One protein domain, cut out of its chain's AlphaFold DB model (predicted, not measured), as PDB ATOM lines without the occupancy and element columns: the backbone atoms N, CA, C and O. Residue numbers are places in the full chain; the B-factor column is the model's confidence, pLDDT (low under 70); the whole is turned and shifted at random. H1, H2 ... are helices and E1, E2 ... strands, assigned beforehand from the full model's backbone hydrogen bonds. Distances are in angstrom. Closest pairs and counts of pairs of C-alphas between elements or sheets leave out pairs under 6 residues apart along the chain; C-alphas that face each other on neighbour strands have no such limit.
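This is residues 133 to 241 of the 241 residues of an uncharacterized protein of Ignavibacteriae bacterium (UniProt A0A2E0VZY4). One twisted sheet of four strands forms a wall, and a hairpin of two long helices, H1 and H2, covers one face of it in a second layer; the other face is bare. H2 packs over E2, E3 and E4, while H1 packs beside H2 and reaches E1 and E2, and two loops, residues 141 to 148 and residues 191 to 197, stick out from this body. The printed part has 109 residues with two named helices and four named strands, in the order E1, E2, H1, H2, E3, E4; the class is mixed, helices and strands. The sheet's order is E1, E2, E3, E4, antiparallel throughout. The whole is compact, with a radius of gyration of the C-alphas of 14.8 A, and only just elongated, spanning 45 by 30 by 27 A.

Start with the sheet at its edge strand E1, residues 133 to 135, whose C-alpha 133 is at (160.038, 139.003, 244.950). Beside it find E2, residues 155 to 162, which runs 23.0 A from first to last C-alpha. Next across the sheet is E3, residues 223 to 230, 21.7 A long, and then E4, residues 235 to 240, 17.6 A long, which ends at C-alpha 240 at (148.981, 150.295, 248.134). Now look for the helices: H1 is residues 169 to 188, 28.9 A long. H2, residues 197 to 218, is the longest helix; find C-alpha 197 at (158.170, 159.166, 259.642), from where it runs 31.9 A to C-alpha 218 at (151.953, 147.078, 230.779).

Begin in the sheet with its inner strands E2 and E3, antiparallel at 160 degrees between their directions; look at N 158 and O 226, 2.8 A apart and within hydrogen-bond range, and at N 224 and O 160, 2.7 A. On one side of E2 is the edge strand E1, antiparallel to it at 149 degrees, where N 135 and O 155 are within hydrogen-bond range at 2.8 A; E1 and E2 are a hairpin. At the other edge, E3 and E4 form a hairpin, antiparallel at 160 degrees, with N 227 and O 238 within range at 2.8 A. E1 and E4 are apart. The sheet is only just strongly twisted, its C-alphas lying up to 4.2 A off their best plane. From the sheet go to H2, which is on it at a height of 9.2 A over the sheet. H2 lies over E2, E3 and E4 and runs slantwise to the strands, at 37 degrees to E2 on the local plane. Its closest C-alphas to E3 are those of Leu 207 and Ile 225, 6.4 A apart. H1 is on the sheet too, through its residues 169 to 180; its closest C-alphas to E1 are those of Ile 173 and Ile 133, 6.9 A apart. H1 and H2 touch, closest at the C-alphas of Ile 176 and Ile 210, 6.0 A apart. They form a helical hairpin, running opposite ways at a steep tilt of 35.3 degrees, only just past shallow. In H1 and H2 every O i to N i+4 pair is within hydrogen-bond range.

The two C-alphas farthest apart are those of Glu 164 and Asn 193, at 46.1 A. The printed part has no cut and ends at Thr 241, the chain's last residue. Look at residues 136 to 154 for the one long link, E1 to E2; the links H2 to E3 and E3 to E4 are tight. Without the two stretches that stand free, residues 141 to 148 and 191 to 197, the body of 94 residues spans 38 by 31 by 22 A. The mean pLDDT of the printed part is 76.5, and in the B-factor column you will find values under 70 at residues 137 to 153, 185 to 198 and 231 to 234.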
ATOM      1  N   ILE A 133     158.640 138.772 245.312       92.12
ATOM      2  CA  ILE A 133     160.038 139.003 244.950       92.12
ATOM      3  C   ILE A 133     160.801 139.399 246.213       92.12
ATOM      4  O   ILE A 133     160.529 140.462 246.788       92.12
ATOM      5  N   PRO A 134     161.738 138.561 246.687       88.75
ATOM      6  CA  PRO A 134     162.552 138.894 247.839       88.75
ATOM      7  C   PRO A 134     163.566 139.980 247.460       88.75
ATOM      8  O   PRO A 134     164.279 139.867 246.463       88.75
ATOM      9  N   ILE A 135     163.646 141.036 248.268       83.44
ATOM     10  CA  ILE A 135     164.549 142.170 248.050       83.44
ATOM     11  C   ILE A 135     165.352 142.499 249.309       83.44
ATOM     12  O   ILE A 135     164.943 142.220 250.440       83.44
ATOM     13  N   SER A 136     166.501 143.146 249.111       74.31
ATOM     14  CA  SER A 136     167.240 143.800 250.187       74.31
ATOM     15  C   SER A 136     167.043 145.307 250.092       74.31
ATOM     16  O   SER A 136     167.240 145.890 249.030       74.31
ATOM     17  N   LEU A 137     166.693 145.935 251.215       68.25
ATOM     18  CA  LEU A 137     166.673 147.393 251.368       68.25
ATOM     19  C   LEU A 137     167.929 147.904 252.101       68.25
ATOM     20  O   LEU A 137     167.889 148.962 252.726       68.25
ATOM     21  N   LYS A 138     169.042 147.155 252.047       63.28
ATOM     22  CA  LYS A 138     170.373 147.608 252.480       63.28
ATOM     23  C   LYS A 138     171.253 147.923 251.268       63.28
ATOM     24  O   LYS A 138     171.238 147.181 250.289       63.28
ATOM     25  N   ASP A 139     172.041 148.991 251.363       52.25
ATOM     26  CA  ASP A 139     173.031 149.339 250.344       52.25
ATOM     27  C   ASP A 139     174.174 148.307 250.358       52.25
ATOM     28  O   ASP A 139     174.947 148.219 251.313       52.25
ATOM     29  N   VAL A 140     174.259 147.495 249.301       48.50
ATOM     30  CA  VAL A 140     175.278 146.442 249.150       48.50
ATOM     31  C   VAL A 140     176.674 147.045 248.926       48.50
ATOM     32  O   VAL A 140     177.677 146.380 249.181       48.50
ATOM     33  N   SER A 141     176.765 148.308 248.490       44.47
ATOM     34  CA  SER A 141     178.038 148.967 248.172       44.47
ATOM     35  C   SER A 141     178.822 149.444 249.400       44.47
ATOM     36  O   SER A 141     180.035 149.622 249.307       44.47
ATOM     37  N   GLN A 142     178.173 149.597 250.563       43.06
ATOM     38  CA  GLN A 142     178.817 150.172 251.755       43.06
ATOM     39  C   GLN A 142     179.460 149.154 252.706       43.06
ATOM     40  O   GLN A 142     180.264 149.550 253.544       43.06
ATOM     41  N   ASN A 143     179.186 147.851 252.569       41.81
ATOM     42  CA  ASN A 143     179.738 146.827 253.464       41.81
ATOM     43  C   ASN A 143     180.489 145.734 252.689       41.81
ATOM     44  O   ASN A 143     179.947 144.674 252.378       41.81
ATOM     45  N   SER A 144     181.786 145.948 252.450       42.00
ATOM     46  CA  SER A 144     182.684 144.962 251.826       42.00
ATOM     47  C   SER A 144     182.988 143.731 252.699       42.00
ATOM     48  O   SER A 144     183.594 142.784 252.202       42.00
ATOM     49  N   ASN A 145     182.559 143.712 253.970       41.38
ATOM     50  CA  ASN A 145     182.932 142.683 254.954       41.38
ATOM     51  C   ASN A 145     181.793 141.790 255.473       41.38
ATOM     52  O   ASN A 145     182.041 140.949 256.333       41.38
ATOM     53  N   CYS A 146     180.563 141.903 254.968       38.34
ATOM     54  CA  CYS A 146     179.447 141.132 255.522       38.34
ATOM     55  C   CYS A 146     179.023 139.984 254.596       38.34
ATOM     56  O   CYS A 146     178.025 140.050 253.882       38.34
ATOM     57  N   PHE A 147     179.785 138.887 254.625       39.25
ATOM     58  CA  PHE A 147     179.378 137.608 254.021       39.25
ATOM     59  C   PHE A 147     178.109 137.015 254.671       39.25
ATOM     60  O   PHE A 147     177.486 136.123 254.104       39.25
ATOM     61  N   THR A 148     177.686 137.543 255.821       43.69
ATOM     62  CA  THR A 148     176.469 137.158 256.547       43.69
ATOM     63  C   THR A 148     175.198 137.905 256.108       43.69
ATOM     64  O   THR A 148     174.110 137.478 256.477       43.69
ATOM     65  N   ASP A 149     175.281 138.971 255.297       42.41
ATOM     66  CA  ASP A 149     174.125 139.832 254.957       42.41
ATOM     67  C   ASP A 149     173.319 139.392 253.713       42.41
ATOM     68  O   ASP A 149     172.195 139.856 253.521       42.41
ATOM     69  N   LEU A 150     173.814 138.449 252.897       41.03
ATOM     70  CA  LEU A 150     173.009 137.797 251.839       41.03
ATOM     71  C   LEU A 150     171.859 136.945 252.418       41.03
ATOM     72  O   LEU A 150     170.894 136.655 251.719       41.03
ATOM     73  N   LEU A 151     171.938 136.600 253.710       45.16
ATOM     74  CA  LEU A 151     170.868 135.962 254.489       45.16
ATOM     75  C   LEU A 151     169.816 136.967 254.994       45.16
ATOM     76  O   LEU A 151     168.844 136.578 255.637       45.16
ATOM     77  N   CYS A 152     169.979 138.260 254.705       51.69
ATOM     78  CA  CYS A 152     169.041 139.318 255.055       51.69
ATOM     79  C   CYS A 152     168.381 139.882 253.788       51.69
ATOM     80  O   CYS A 152     168.594 141.040 253.421       51.69
ATOM     81  N   LEU A 153     167.513 139.082 253.166       60.88
ATOM     82  CA  LEU A 153     166.398 139.584 252.355       60.88
ATOM     83  C   LEU A 153     165.157 139.682 253.264       60.88
ATOM     84  O   LEU A 153     164.255 138.855 253.145       60.88
ATOM     85  N   PRO A 154     165.095 140.624 254.231       70.31
ATOM     86  CA  PRO A 154     163.979 140.686 255.168       70.31
ATOM     87  C   PRO A 154     162.719 141.226 254.500       70.31
ATOM     88  O   PRO A 154     161.713 141.386 255.176       70.31
ATOM     89  N   PHE A 155     162.756 141.584 253.216       83.94
ATOM     90  CA  PHE A 155     161.615 142.160 252.534       83.94
ATOM     91  C   PHE A 155     161.188 141.309 251.351       83.94
ATOM     92  O   PHE A 155     162.011 140.831 250.577       83.94
ATOM     93  N   ILE A 156     159.877 141.175 251.197       89.75
ATOM     94  CA  ILE A 156     159.238 140.628 250.009       89.75
ATOM     95  C   ILE A 156     158.356 141.726 249.440       89.75
ATOM     96  O   ILE A 156     157.476 142.236 250.136       89.75
ATOM     97  N   VAL A 157     158.571 142.074 248.177       93.25
ATOM     98  CA  VAL A 157     157.594 142.854 247.420       93.25
ATOM     99  C   VAL A 157     156.621 141.869 246.793       93.25
ATOM    100  O   VAL A 157     157.011 141.032 245.984       93.25
ATOM    101  N   LEU A 158     155.361 141.950 247.199       96.50
ATOM    102  CA  LEU A 158     154.259 141.262 246.549       96.50
ATOM    103  C   LEU A 158     153.658 142.212 245.525       96.50
ATOM    104  O   LEU A 158     153.197 143.291 245.889       96.50
ATOM    105  N   VAL A 159     153.641 141.789 244.269       96.56
ATOM    106  CA  VAL A 159     152.919 142.454 243.186       96.56
ATOM    107  C   VAL A 159     151.779 141.539 242.784       96.56
ATOM    108  O   VAL A 159     152.026 140.423 242.340       96.56
ATOM    109  N   LYS A 160     150.540 141.998 242.943       96.69
ATOM    110  CA  LYS A 160     149.344 141.294 242.491       96.69
ATOM    111  C   LYS A 160     148.605 142.155 241.490       96.69
ATOM    112  O   LYS A 160     148.252 143.282 241.807       96.69
ATOM    113  N   TYR A 161     148.315 141.619 240.318       95.00
ATOM    114  CA  TYR A 161     147.678 142.378 239.257       95.00
ATOM    115  C   TYR A 161     146.634 141.566 238.502       95.00
ATOM    116  O   TYR A 161     146.730 140.340 238.409       95.00
ATOM    117  N   LYS A 162     145.626 142.259 237.974       93.25
ATOM    118  CA  LYS A 162     144.621 141.685 237.076       93.25
ATOM    119  C   LYS A 162     145.011 141.989 235.633       93.25
ATOM    120  O   LYS A 162     145.242 143.148 235.304       93.25
ATOM    121  N   SER A 163     145.077 140.962 234.793       89.94
ATOM    122  CA  SER A 163     145.403 141.106 233.370       89.94
ATOM    123  C   SER A 163     144.872 139.913 232.579       89.94
ATOM    124  O   SER A 163     144.784 138.805 233.110       89.94
ATOM    125  N   GLU A 164     144.536 140.132 231.308       84.88
ATOM    126  CA  GLU A 164     144.281 139.044 230.355       84.88
ATOM    127  C   GLU A 164     145.587 138.442 229.831       84.88
ATOM    128  O   GLU A 164     145.680 137.221 229.665       84.88
ATOM    129  N   ASP A 165     146.597 139.297 229.654       85.19
ATOM    130  CA  ASP A 165     147.916 138.942 229.152       85.19
ATOM    131  C   ASP A 165     148.910 138.718 230.292       85.19
ATOM    132  O   ASP A 165     148.897 139.395 231.326       85.19
ATOM    133  N   LEU A 166     149.797 137.747 230.092       84.00
ATOM    134  CA  LEU A 166     150.823 137.391 231.061       84.00
ATOM    135  C   LEU A 166     152.014 138.347 230.938       84.00
ATOM    136  O   LEU A 166     152.641 138.425 229.884       84.00
ATOM    137  N   ILE A 167     152.364 139.023 232.035       91.31
ATOM    138  CA  ILE A 167     153.625 139.767 232.146       91.31
ATOM    139  C   ILE A 167     154.693 138.790 232.628       91.31
ATOM    140  O   ILE A 167     154.485 138.070 233.610       91.31
ATOM    141  N   PHE A 168     155.840 138.759 231.949       92.88
ATOM    142  CA  PHE A 168     156.952 137.908 232.361       92.88
ATOM    143  C   PHE A 168     157.413 138.266 233.775       92.88
ATOM    144  O   PHE A 168     157.542 139.437 234.139       92.88
ATOM    145  N   VAL A 169     157.699 137.242 234.578       92.81
ATOM    146  CA  VAL A 169     158.157 137.422 235.961       92.81
ATOM    147  C   VAL A 169     159.461 138.224 235.986       92.81
ATOM    148  O   VAL A 169     159.650 139.085 236.843       92.81
ATOM    149  N   GLU A 170     160.331 138.005 235.002       93.06
ATOM    150  CA  GLU A 170     161.596 138.717 234.829       93.06
ATOM    151  C   GLU A 170     161.409 140.224 234.641       93.06
ATOM    152  O   GLU A 170     162.193 141.006 235.176       93.06
ATOM    153  N   ASP A 171     160.356 140.641 233.940       93.81
ATOM    154  CA  ASP A 171     160.061 142.057 233.744       93.81
ATOM    155  C   ASP A 171     159.596 142.733 235.041       93.81
ATOM    156  O   ASP A 171     159.948 143.883 235.309       93.81
ATOM    157  N   ILE A 172     158.833 142.018 235.871       94.31
ATOM    158  CA  ILE A 172     158.412 142.506 237.193       94.31
ATOM    159  C   ILE A 172     159.635 142.623 238.112       94.31
ATOM    160  O   ILE A 172     159.799 143.630 238.802       94.31
ATOM    161  N   ILE A 173     160.531 141.629 238.086       91.81
ATOM    162  CA  ILE A 173     161.801 141.655 238.828       91.81
ATOM    163  C   ILE A 173     162.646 142.862 238.415       91.81
ATOM    164  O   ILE A 173     163.188 143.552 239.280       91.81
ATOM    165  N   GLU A 174     162.745 143.140 237.115       91.25
ATOM    166  CA  GLU A 174     163.491 144.283 236.593       91.25
ATOM    167  C   GLU A 174     162.913 145.617 237.087       91.25
ATOM    168  O   GLU A 174     163.663 146.452 237.598       91.25
ATOM    169  N   ILE A 175     161.588 145.795 237.021       93.25
ATOM    170  CA  ILE A 175     160.920 147.004 237.527       93.25
ATOM    171  C   ILE A 175     161.235 147.216 239.010       93.25
ATOM    172  O   ILE A 175     161.672 148.299 239.399       93.25
ATOM    173  N   ILE A 176     161.069 146.181 239.836       91.38
ATOM    174  CA  ILE A 176     161.318 146.283 241.278       91.38
ATOM    175  C   ILE A 176     162.788 146.589 241.559       91.38
ATOM    176  O   ILE A 176     163.088 147.409 242.431       91.38
ATOM    177  N   LYS A 177     163.716 145.962 240.829       86.38
ATOM    178  CA  LYS A 177     165.155 146.195 240.989       86.38
ATOM    179  C   LYS A 177     165.525 147.643 240.664       86.38
ATOM    180  O   LYS A 177     166.271 148.255 241.432       86.38
ATOM    181  N   ASN A 178     164.997 148.185 239.571       87.56
ATOM    182  CA  ASN A 178     165.255 149.564 239.162       87.56
ATOM    183  C   ASN A 178     164.695 150.547 240.201       87.56
ATOM    184  O   ASN A 178     165.455 151.340 240.752       87.56
ATOM    185  N   SER A 179     163.429 150.390 240.602       88.62
ATOM    186  CA  SER A 179     162.812 151.233 241.638       88.62
ATOM    187  C   SER A 179     163.536 151.145 242.989       88.62
ATOM    188  O   SER A 179     163.709 152.147 243.680       88.62
ATOM    189  N   THR A 180     164.018 149.958 243.370       83.56
ATOM    190  CA  THR A 180     164.794 149.779 244.608       83.56
ATOM    191  C   THR A 180     166.161 150.467 244.524       83.56
ATOM    192  O   THR A 180     166.621 151.047 245.506       83.56
ATOM    193  N   SER A 181     166.805 150.446 243.356       78.81
ATOM    194  CA  SER A 181     168.081 151.138 243.132       78.81
ATOM    195  C   SER A 181     167.914 152.658 243.251       78.81
ATOM    196  O   SER A 181     168.680 153.311 243.963       78.81
ATOM    197  N   ASP A 182     166.856 153.210 242.654       78.00
ATOM    198  CA  ASP A 182     166.520 154.637 242.738       78.00
ATOM    199  C   ASP A 182     166.190 155.076 244.178       78.00
ATOM    200  O   ASP A 182     166.592 156.156 244.637       78.00
ATOM    201  N   TYR A 183     165.528 154.206 244.944       79.62
ATOM    202  CA  TYR A 183     165.269 154.412 246.370       79.62
ATOM    203  C   TYR A 183     166.564 154.571 247.189       79.62
ATOM    204  O   TYR A 183     166.646 155.435 248.066       79.62
ATOM    205  N   PHE A 184     167.613 153.796 246.901       71.31
ATOM    206  CA  PHE A 184     168.901 153.953 247.589       71.31
ATOM    207  C   PHE A 184     169.616 155.257 247.226       71.31
ATOM    208  O   PHE A 184     170.137 155.953 248.106       71.31
ATOM    209  N   VAL A 185     169.615 155.625 245.943       69.19
ATOM    210  CA  VAL A 185     170.242 156.869 245.469       69.19
ATOM    211  C   VAL A 185     169.561 158.098 246.077       69.19
ATOM    212  O   VAL A 185     170.228 159.073 246.424       69.19
ATOM    213  N   SER A 186     168.239 158.064 246.237       69.12
ATOM    214  CA  SER A 186     167.484 159.168 246.840       69.12
ATOM    215  C   SER A 186     167.653 159.251 248.362       69.12
ATOM    216  O   SER A 186     167.778 160.356 248.895       69.12
ATOM    217  N   ASN A 187     167.729 158.117 249.068       67.88
ATOM    218  CA  ASN A 187     167.910 158.103 250.524       67.88
ATOM    219  C   ASN A 187     169.337 158.411 250.981       67.88
ATOM    220  O   ASN A 187     169.501 159.061 252.009       67.88
ATOM    221  N   SER A 188     170.365 158.008 250.229       61.72
ATOM    222  CA  SER A 188     171.766 158.322 250.563       61.72
ATOM    223  C   SER A 188     172.065 159.828 250.574       61.72
ATOM    224  O   SER A 188     172.980 160.272 251.263       61.72
ATOM    225  N   LYS A 189     171.270 160.636 249.858       61.09
ATOM    226  CA  LYS A 189     171.417 162.099 249.781       61.09
ATOM    227  C   LYS A 189     170.737 162.866 250.923       61.09
ATOM    228  O   LYS A 189     170.993 164.058 251.070       61.09
ATOM    229  N   LYS A 190     169.866 162.234 251.719       59.66
ATOM    230  CA  LYS A 190     169.121 162.903 252.801       59.66
ATOM    231  C   LYS A 190     169.849 162.708 254.136       59.66
ATOM    232  O   LYS A 190     169.799 161.633 254.724       59.66
ATOM    233  N   SER A 191     170.528 163.752 254.617       49.16
ATOM    234  CA  SER A 191     171.184 163.764 255.931       49.16
ATOM    235  C   SER A 191     170.170 163.629 257.071       49.16
ATOM    236  O   SER A 191     169.155 164.326 257.084       49.16
ATOM    237  N   ASN A 192     170.491 162.748 258.024       51.19
ATOM    238  CA  ASN A 192     169.812 162.490 259.297       51.19
ATOM    239  C   ASN A 192     169.174 163.746 259.905       51.19
ATOM    240  O   ASN A 192     169.918 164.670 260.207       51.19
ATOM    241  N   ASN A 193     167.851 163.755 260.121       50.16
ATOM    242  CA  ASN A 193     167.236 164.464 261.259       50.16
ATOM    243  C   ASN A 193     165.762 164.119 261.558       50.16
ATOM    244  O   ASN A 193     165.271 164.562 262.582       50.16
ATOM    245  N   ASP A 194     165.084 163.250 260.798       50.34
ATOM    246  CA  ASP A 194     163.767 162.711 261.194       50.34
ATOM    247  C   ASP A 194     163.664 161.239 260.777       50.34
ATOM    248  O   ASP A 194     163.457 160.925 259.603       50.34
ATOM    249  N   ILE A 195     163.905 160.318 261.715       57.06
ATOM    250  CA  ILE A 195     164.294 158.933 261.388       57.06
ATOM    251  C   ILE A 195     163.091 158.001 261.154       57.06
ATOM    252  O   ILE A 195     163.208 157.078 260.357       57.06
ATOM    253  N   SER A 196     161.927 158.212 261.779       56.06
ATOM    254  CA  SER A 196     160.810 157.244 261.716       56.06
ATOM    255  C   SER A 196     159.767 157.558 260.635       56.06
ATOM    256  O   SER A 196     159.466 156.700 259.802       56.06
ATOM    257  N   THR A 197     159.237 158.782 260.588       58.81
ATOM    258  CA  THR A 197     158.170 159.166 259.642       58.81
ATOM    259  C   THR A 197     158.669 159.175 258.195       58.81
ATOM    260  O   THR A 197     157.989 158.681 257.294       58.81
ATOM    261  N   ASN A 198     159.907 159.628 257.972       66.00
ATOM    262  CA  ASN A 198     160.520 159.637 256.642       66.00
ATOM    263  C   ASN A 198     160.734 158.227 256.078       66.00
ATOM    264  O   ASN A 198     160.620 158.032 254.872       66.00
ATOM    265  N   GLN A 199     160.982 157.217 256.921       70.12
ATOM    266  CA  GLN A 199     161.166 155.842 256.447       70.12
ATOM    267  C   GLN A 199     159.883 155.248 255.859       70.12
ATOM    268  O   GLN A 199     159.949 154.543 254.853       70.12
ATOM    269  N   ILE A 200     158.725 155.519 256.467       73.12
ATOM    270  CA  ILE A 200     157.434 155.042 255.950       73.12
ATOM    271  C   ILE A 200     157.096 155.769 254.647       73.12
ATOM    272  O   ILE A 200     156.751 155.115 253.664       73.12
ATOM    273  N   ILE A 201     157.271 157.093 254.604       78.44
ATOM    274  CA  ILE A 201     157.021 157.905 253.402       78.44
ATOM    275  C   ILE A 201     157.888 157.429 252.231       78.44
ATOM    276  O   ILE A 201     157.372 157.196 251.140       78.44
ATOM    277  N   ASN A 202     159.186 157.213 252.458       80.25
ATOM    278  CA  ASN A 202     160.086 156.750 251.403       80.25
ATOM    279  C   ASN A 202     159.688 155.346 250.909       80.25
ATOM    280  O   ASN A 202     159.736 155.079 249.712       80.25
ATOM    281  N   LYS A 203     159.273 154.443 251.808       83.56
ATOM    282  CA  LYS A 203     158.793 153.110 251.420       83.56
ATOM    283  C   LYS A 203     157.502 153.169 250.598       83.56
ATOM    284  O   LYS A 203     157.367 152.416 249.644       83.56
ATOM    285  N   ILE A 204     156.570 154.058 250.944       86.31
ATOM    286  CA  ILE A 204     155.358 154.293 250.144       86.31
ATOM    287  C   ILE A 204     155.732 154.858 248.767       86.31
ATOM    288  O   ILE A 204     155.180 154.408 247.769       86.31
ATOM    289  N   SER A 205     156.704 155.778 248.696       87.62
ATOM    290  CA  SER A 205     157.229 156.284 247.419       87.62
ATOM    291  C   SER A 205     157.761 155.152 246.545       87.62
ATOM    292  O   SER A 205     157.359 155.051 245.395       87.62
ATOM    293  N   LEU A 206     158.569 154.247 247.111       89.06
ATOM    294  CA  LEU A 206     159.059 153.062 246.402       89.06
ATOM    295  C   LEU A 206     157.905 152.222 245.831       89.06
ATOM    296  O   LEU A 206     157.957 151.820 244.673       89.06
ATOM    297  N   LEU A 207     156.858 151.958 246.624       92.44
ATOM    298  CA  LEU A 207     155.701 151.194 246.145       92.44
ATOM    299  C   LEU A 207     154.965 151.919 245.009       92.44
ATOM    300  O   LEU A 207     154.600 151.280 244.023       92.44
ATOM    301  N   ASN A 208     154.783 153.236 245.123       92.38
ATOM    302  CA  ASN A 208     154.158 154.055 244.082       92.38
ATOM    303  C   ASN A 208     154.979 154.062 242.788       92.38
ATOM    304  O   ASN A 208     154.399 153.980 241.709       92.38
ATOM    305  N   ASP A 209     156.309 154.112 242.885       92.25
ATOM    306  CA  ASP A 209     157.195 154.059 241.721       92.25
ATOM    307  C   ASP A 209     157.072 152.710 241.000       92.25
ATOM    308  O   ASP A 209     156.947 152.671 239.776       92.25
ATOM    309  N   ILE A 210     157.015 151.601 241.749       93.75
ATOM    310  CA  ILE A 210     156.776 150.265 241.180       93.75
ATOM    311  C   ILE A 210     155.400 150.218 240.497       93.75
ATOM    312  O   ILE A 210     155.305 149.753 239.360       93.75
ATOM    313  N   LYS A 211     154.345 150.726 241.154       94.31
ATOM    314  CA  LYS A 211     152.976 150.749 240.606       94.31
ATOM    315  C   LYS A 211     152.910 151.539 239.305       94.31
ATOM    316  O   LYS A 211     152.469 151.004 238.293       94.31
ATOM    317  N   LYS A 212     153.448 152.756 239.305       93.06
ATOM    318  CA  LYS A 212     153.492 153.622 238.124       93.06
ATOM    319  C   LYS A 212     154.265 152.977 236.973       93.06
ATOM    320  O   LYS A 212     153.837 153.061 235.825       93.06
ATOM    321  N   ASN A 213     155.393 152.325 237.251       92.81
ATOM    322  CA  ASN A 213     156.183 151.647 236.220       92.81
ATOM    323  C   ASN A 213     155.443 150.441 235.617       92.81
ATOM    324  O   ASN A 213     155.546 150.207 234.414       92.81
ATOM    325  N   LEU A 214     154.672 149.698 236.418       91.69
ATOM    326  CA  LEU A 214     153.826 148.607 235.922       91.69
ATOM    327  C   LEU A 214     152.659 149.130 235.074       91.69
ATOM    328  O   LEU A 214     152.447 148.634 233.969       91.69
ATOM    329  N   GLU A 215     151.954 150.153 235.555       91.50
ATOM    330  CA  GLU A 215     150.841 150.797 234.842       91.50
ATOM    331  C   GLU A 215     151.294 151.374 233.496       91.50
ATOM    332  O   GLU A 215     150.671 151.133 232.468       91.50
ATOM    333  N   THR A 216     152.418 152.093 233.477       91.25
ATOM    334  CA  THR A 216     152.918 152.747 232.257       91.25
ATOM    335  C   THR A 216     153.484 151.775 231.227       91.25
ATOM    336  O   THR A 216     153.359 152.032 230.032       91.25
ATOM    337  N   LYS A 217     154.117 150.675 231.658       91.69
ATOM    338  CA  LYS A 217     154.756 149.714 230.744       91.69
ATOM    339  C   LYS A 217     153.801 148.627 230.245       91.69
ATOM    340  O   LYS A 217     153.993 148.146 229.132       91.69
ATOM    341  N   TYR A 218     152.810 148.240 231.051       89.81
ATOM    342  CA  TYR A 218     151.953 147.078 230.779       89.81
ATOM    343  C   TYR A 218     150.444 147.361 230.832       89.81
ATOM    344  O   TYR A 218     149.668 146.417 230.751       89.81
ATOM    345  N   ASP A 219     150.028 148.624 230.974       86.44
ATOM    346  CA  ASP A 219     148.614 149.047 230.988       86.44
ATOM    347  C   ASP A 219     147.745 148.297 232.020       86.44
ATOM    348  O   ASP A 219     146.573 147.973 231.815       86.44
ATOM    349  N   VAL A 220     148.337 147.980 233.174       86.25
ATOM    350  CA  VAL A 220     147.646 147.255 234.243       86.25
ATOM    351  C   VAL A 220     146.962 148.236 235.189       86.25
ATOM    352  O   VAL A 220     147.591 148.773 236.091       86.25
ATOM    353  N   SER A 221     145.648 148.404 235.053       75.62
ATOM    354  CA  SER A 221     144.858 149.332 235.885       75.62
ATOM    355  C   SER A 221     144.536 148.841 237.306       75.62
ATOM    356  O   SER A 221     144.235 149.646 238.183       75.62
ATOM    357  N   ASN A 222     144.591 147.530 237.559       88.31
ATOM    358  CA  ASN A 222     144.247 146.929 238.851       88.31
ATOM    359  C   ASN A 222     145.458 146.199 239.432       88.31
ATOM    360  O   ASN A 222     145.634 144.997 239.203       88.31
ATOM    361  N   CYS A 223     146.285 146.927 240.183       92.25
ATOM    362  CA  CYS A 223     147.515 146.414 240.777       92.25
ATOM    363  C   CYS A 223     147.586 146.716 242.278       92.25
ATOM    364  O   CYS A 223     147.523 147.864 242.700       92.25
ATOM    365  N   ILE A 224     147.803 145.674 243.073       94.56
ATOM    366  CA  ILE A 224     148.054 145.729 244.509       94.56
ATOM    367  C   ILE A 224     149.540 145.469 244.725       94.56
ATOM    368  O   ILE A 224     150.063 144.440 244.287       94.56
ATOM    369  N   ILE A 225     150.219 146.375 245.423       94.62
ATOM    370  CA  ILE A 225     151.643 146.230 245.736       94.62
ATOM    371  C   ILE A 225     151.844 146.315 247.237       94.62
ATOM    372  O   ILE A 225     151.497 147.315 247.860       94.62
ATOM    373  N   CYS A 226     152.442 145.279 247.816       93.06
ATOM    374  CA  CYS A 226     152.705 145.200 249.246       93.06
ATOM    375  C   CYS A 226     154.190 144.976 249.515       93.06
ATOM    376  O   CYS A 226     154.812 144.118 248.897       93.06
ATOM    377  N   LEU A 227     154.738 145.670 250.510       90.75
ATOM    378  CA  LEU A 227     156.022 145.323 251.107       90.75
ATOM    379  C   LEU A 227     155.769 144.521 252.384       90.75
ATOM    380  O   LEU A 227     155.196 145.034 253.347       90.75
ATOM    381  N   LYS A 228     156.213 143.266 252.406       89.12
ATOM    382  CA  LYS A 228     156.193 142.399 253.588       89.12
ATOM    383  C   LYS A 228     157.572 142.410 254.231       89.12
ATOM    384  O   LYS A 228     158.552 142.125 253.555       89.12
ATOM    385  N   ASN A 229     157.651 142.717 255.520       83.00
ATOM    386  CA  ASN A 229     158.840 142.494 256.332       83.00
ATOM    387  C   ASN A 229     158.754 141.096 256.953       83.00
ATOM    388  O   ASN A 229     157.857 140.827 257.752       83.00
ATOM    389  N   VAL A 230     159.676 140.228 256.560       78.19
ATOM    390  CA  VAL A 230     159.835 138.857 257.026       78.19
ATOM    391  C   VAL A 230     160.966 138.848 258.050       78.19
ATOM    392  O   VAL A 230     162.132 138.622 257.727       78.19
ATOM    393  N   ASN A 231     160.616 139.145 259.301       67.75
ATOM    394  CA  ASN A 231     161.517 139.048 260.443       67.75
ATOM    395  C   ASN A 231     161.119 137.825 261.298       67.75
ATOM    396  O   ASN A 231     159.923 137.591 261.492       67.75
ATOM    397  N   PRO A 232     162.092 137.040 261.810       64.19
ATOM    398  CA  PRO A 232     161.822 135.857 262.629       64.19
ATOM    399  C   PRO A 232     160.945 136.101 263.866       64.19
ATOM    400  O   PRO A 232     160.290 135.174 264.330       64.19
ATOM    401  N   ILE A 233     160.952 137.319 264.420       66.31
ATOM    402  CA  ILE A 233     160.251 137.651 265.671       66.31
ATOM    403  C   ILE A 233     158.812 138.109 265.401       66.31
ATOM    404  O   ILE A 233     157.888 137.727 266.114       66.31
ATOM    405  N   PHE A 234     158.613 138.936 264.376       57.75
ATOM    406  CA  PHE A 234     157.299 139.403 263.947       57.75
ATOM    407  C   PHE A 234     157.344 139.755 262.464       57.75
ATOM    408  O   PHE A 234     158.326 140.308 261.981       57.75
ATOM    409  N   SER A 235     156.272 139.470 261.734       71.31
ATOM    410  CA  SER A 235     156.135 139.872 260.333       71.31
ATOM    411  C   SER A 235     155.029 140.909 260.202       71.31
ATOM    412  O   SER A 235     153.995 140.803 260.856       71.31
ATOM    413  N   TYR A 236     155.241 141.917 259.362       77.88
ATOM    414  CA  TYR A 236     154.224 142.920 259.051       77.88
ATOM    415  C   TYR A 236     154.243 143.242 257.564       77.88
ATOM    416  O   TYR A 236     155.266 143.093 256.897       77.88
ATOM    417  N   SER A 237     153.119 143.715 257.043       79.69
ATOM    418  CA  SER A 237     153.015 144.176 255.664       79.69
ATOM    419  C   SER A 237     152.268 145.490 255.589       79.69
ATOM    420  O   SER A 237     151.324 145.713 256.342       79.69
ATOM    421  N   PHE A 238     152.650 146.330 254.641       85.19
ATOM    422  CA  PHE A 238     151.849 147.468 254.210       85.19
ATOM    423  C   PHE A 238     151.828 147.470 252.688       85.19
ATOM    424  O   PHE A 238     152.749 146.956 252.050       85.19
ATOM    425  N   GLY A 239     150.770 148.014 252.106       79.56
ATOM    426  CA  GLY A 239     150.610 148.018 250.665       79.56
ATOM    427  C   GLY A 239     149.748 149.161 250.186       79.56
ATOM    428  O   GLY A 239     149.075 149.827 250.972       79.56
ATOM    429  N   ILE A 240     149.813 149.368 248.883       85.75
ATOM    430  CA  ILE A 240     148.981 150.295 248.134       85.75
ATOM    431  C   ILE A 240     148.117 149.482 247.170       85.75
ATOM    432  O   ILE A 240     148.548 148.444 246.655       85.75
ATOM    433  N   THR A 241     146.890 149.944 246.964       81.94
ATOM    434  CA  THR A 241     145.929 149.394 245.999       81.94
ATOM    435  C   THR A 241     145.764 150.336 244.833       81.94
ATOM    436  O   THR A 241     145.903 151.564 245.031       81.94
TER     437      THR A 241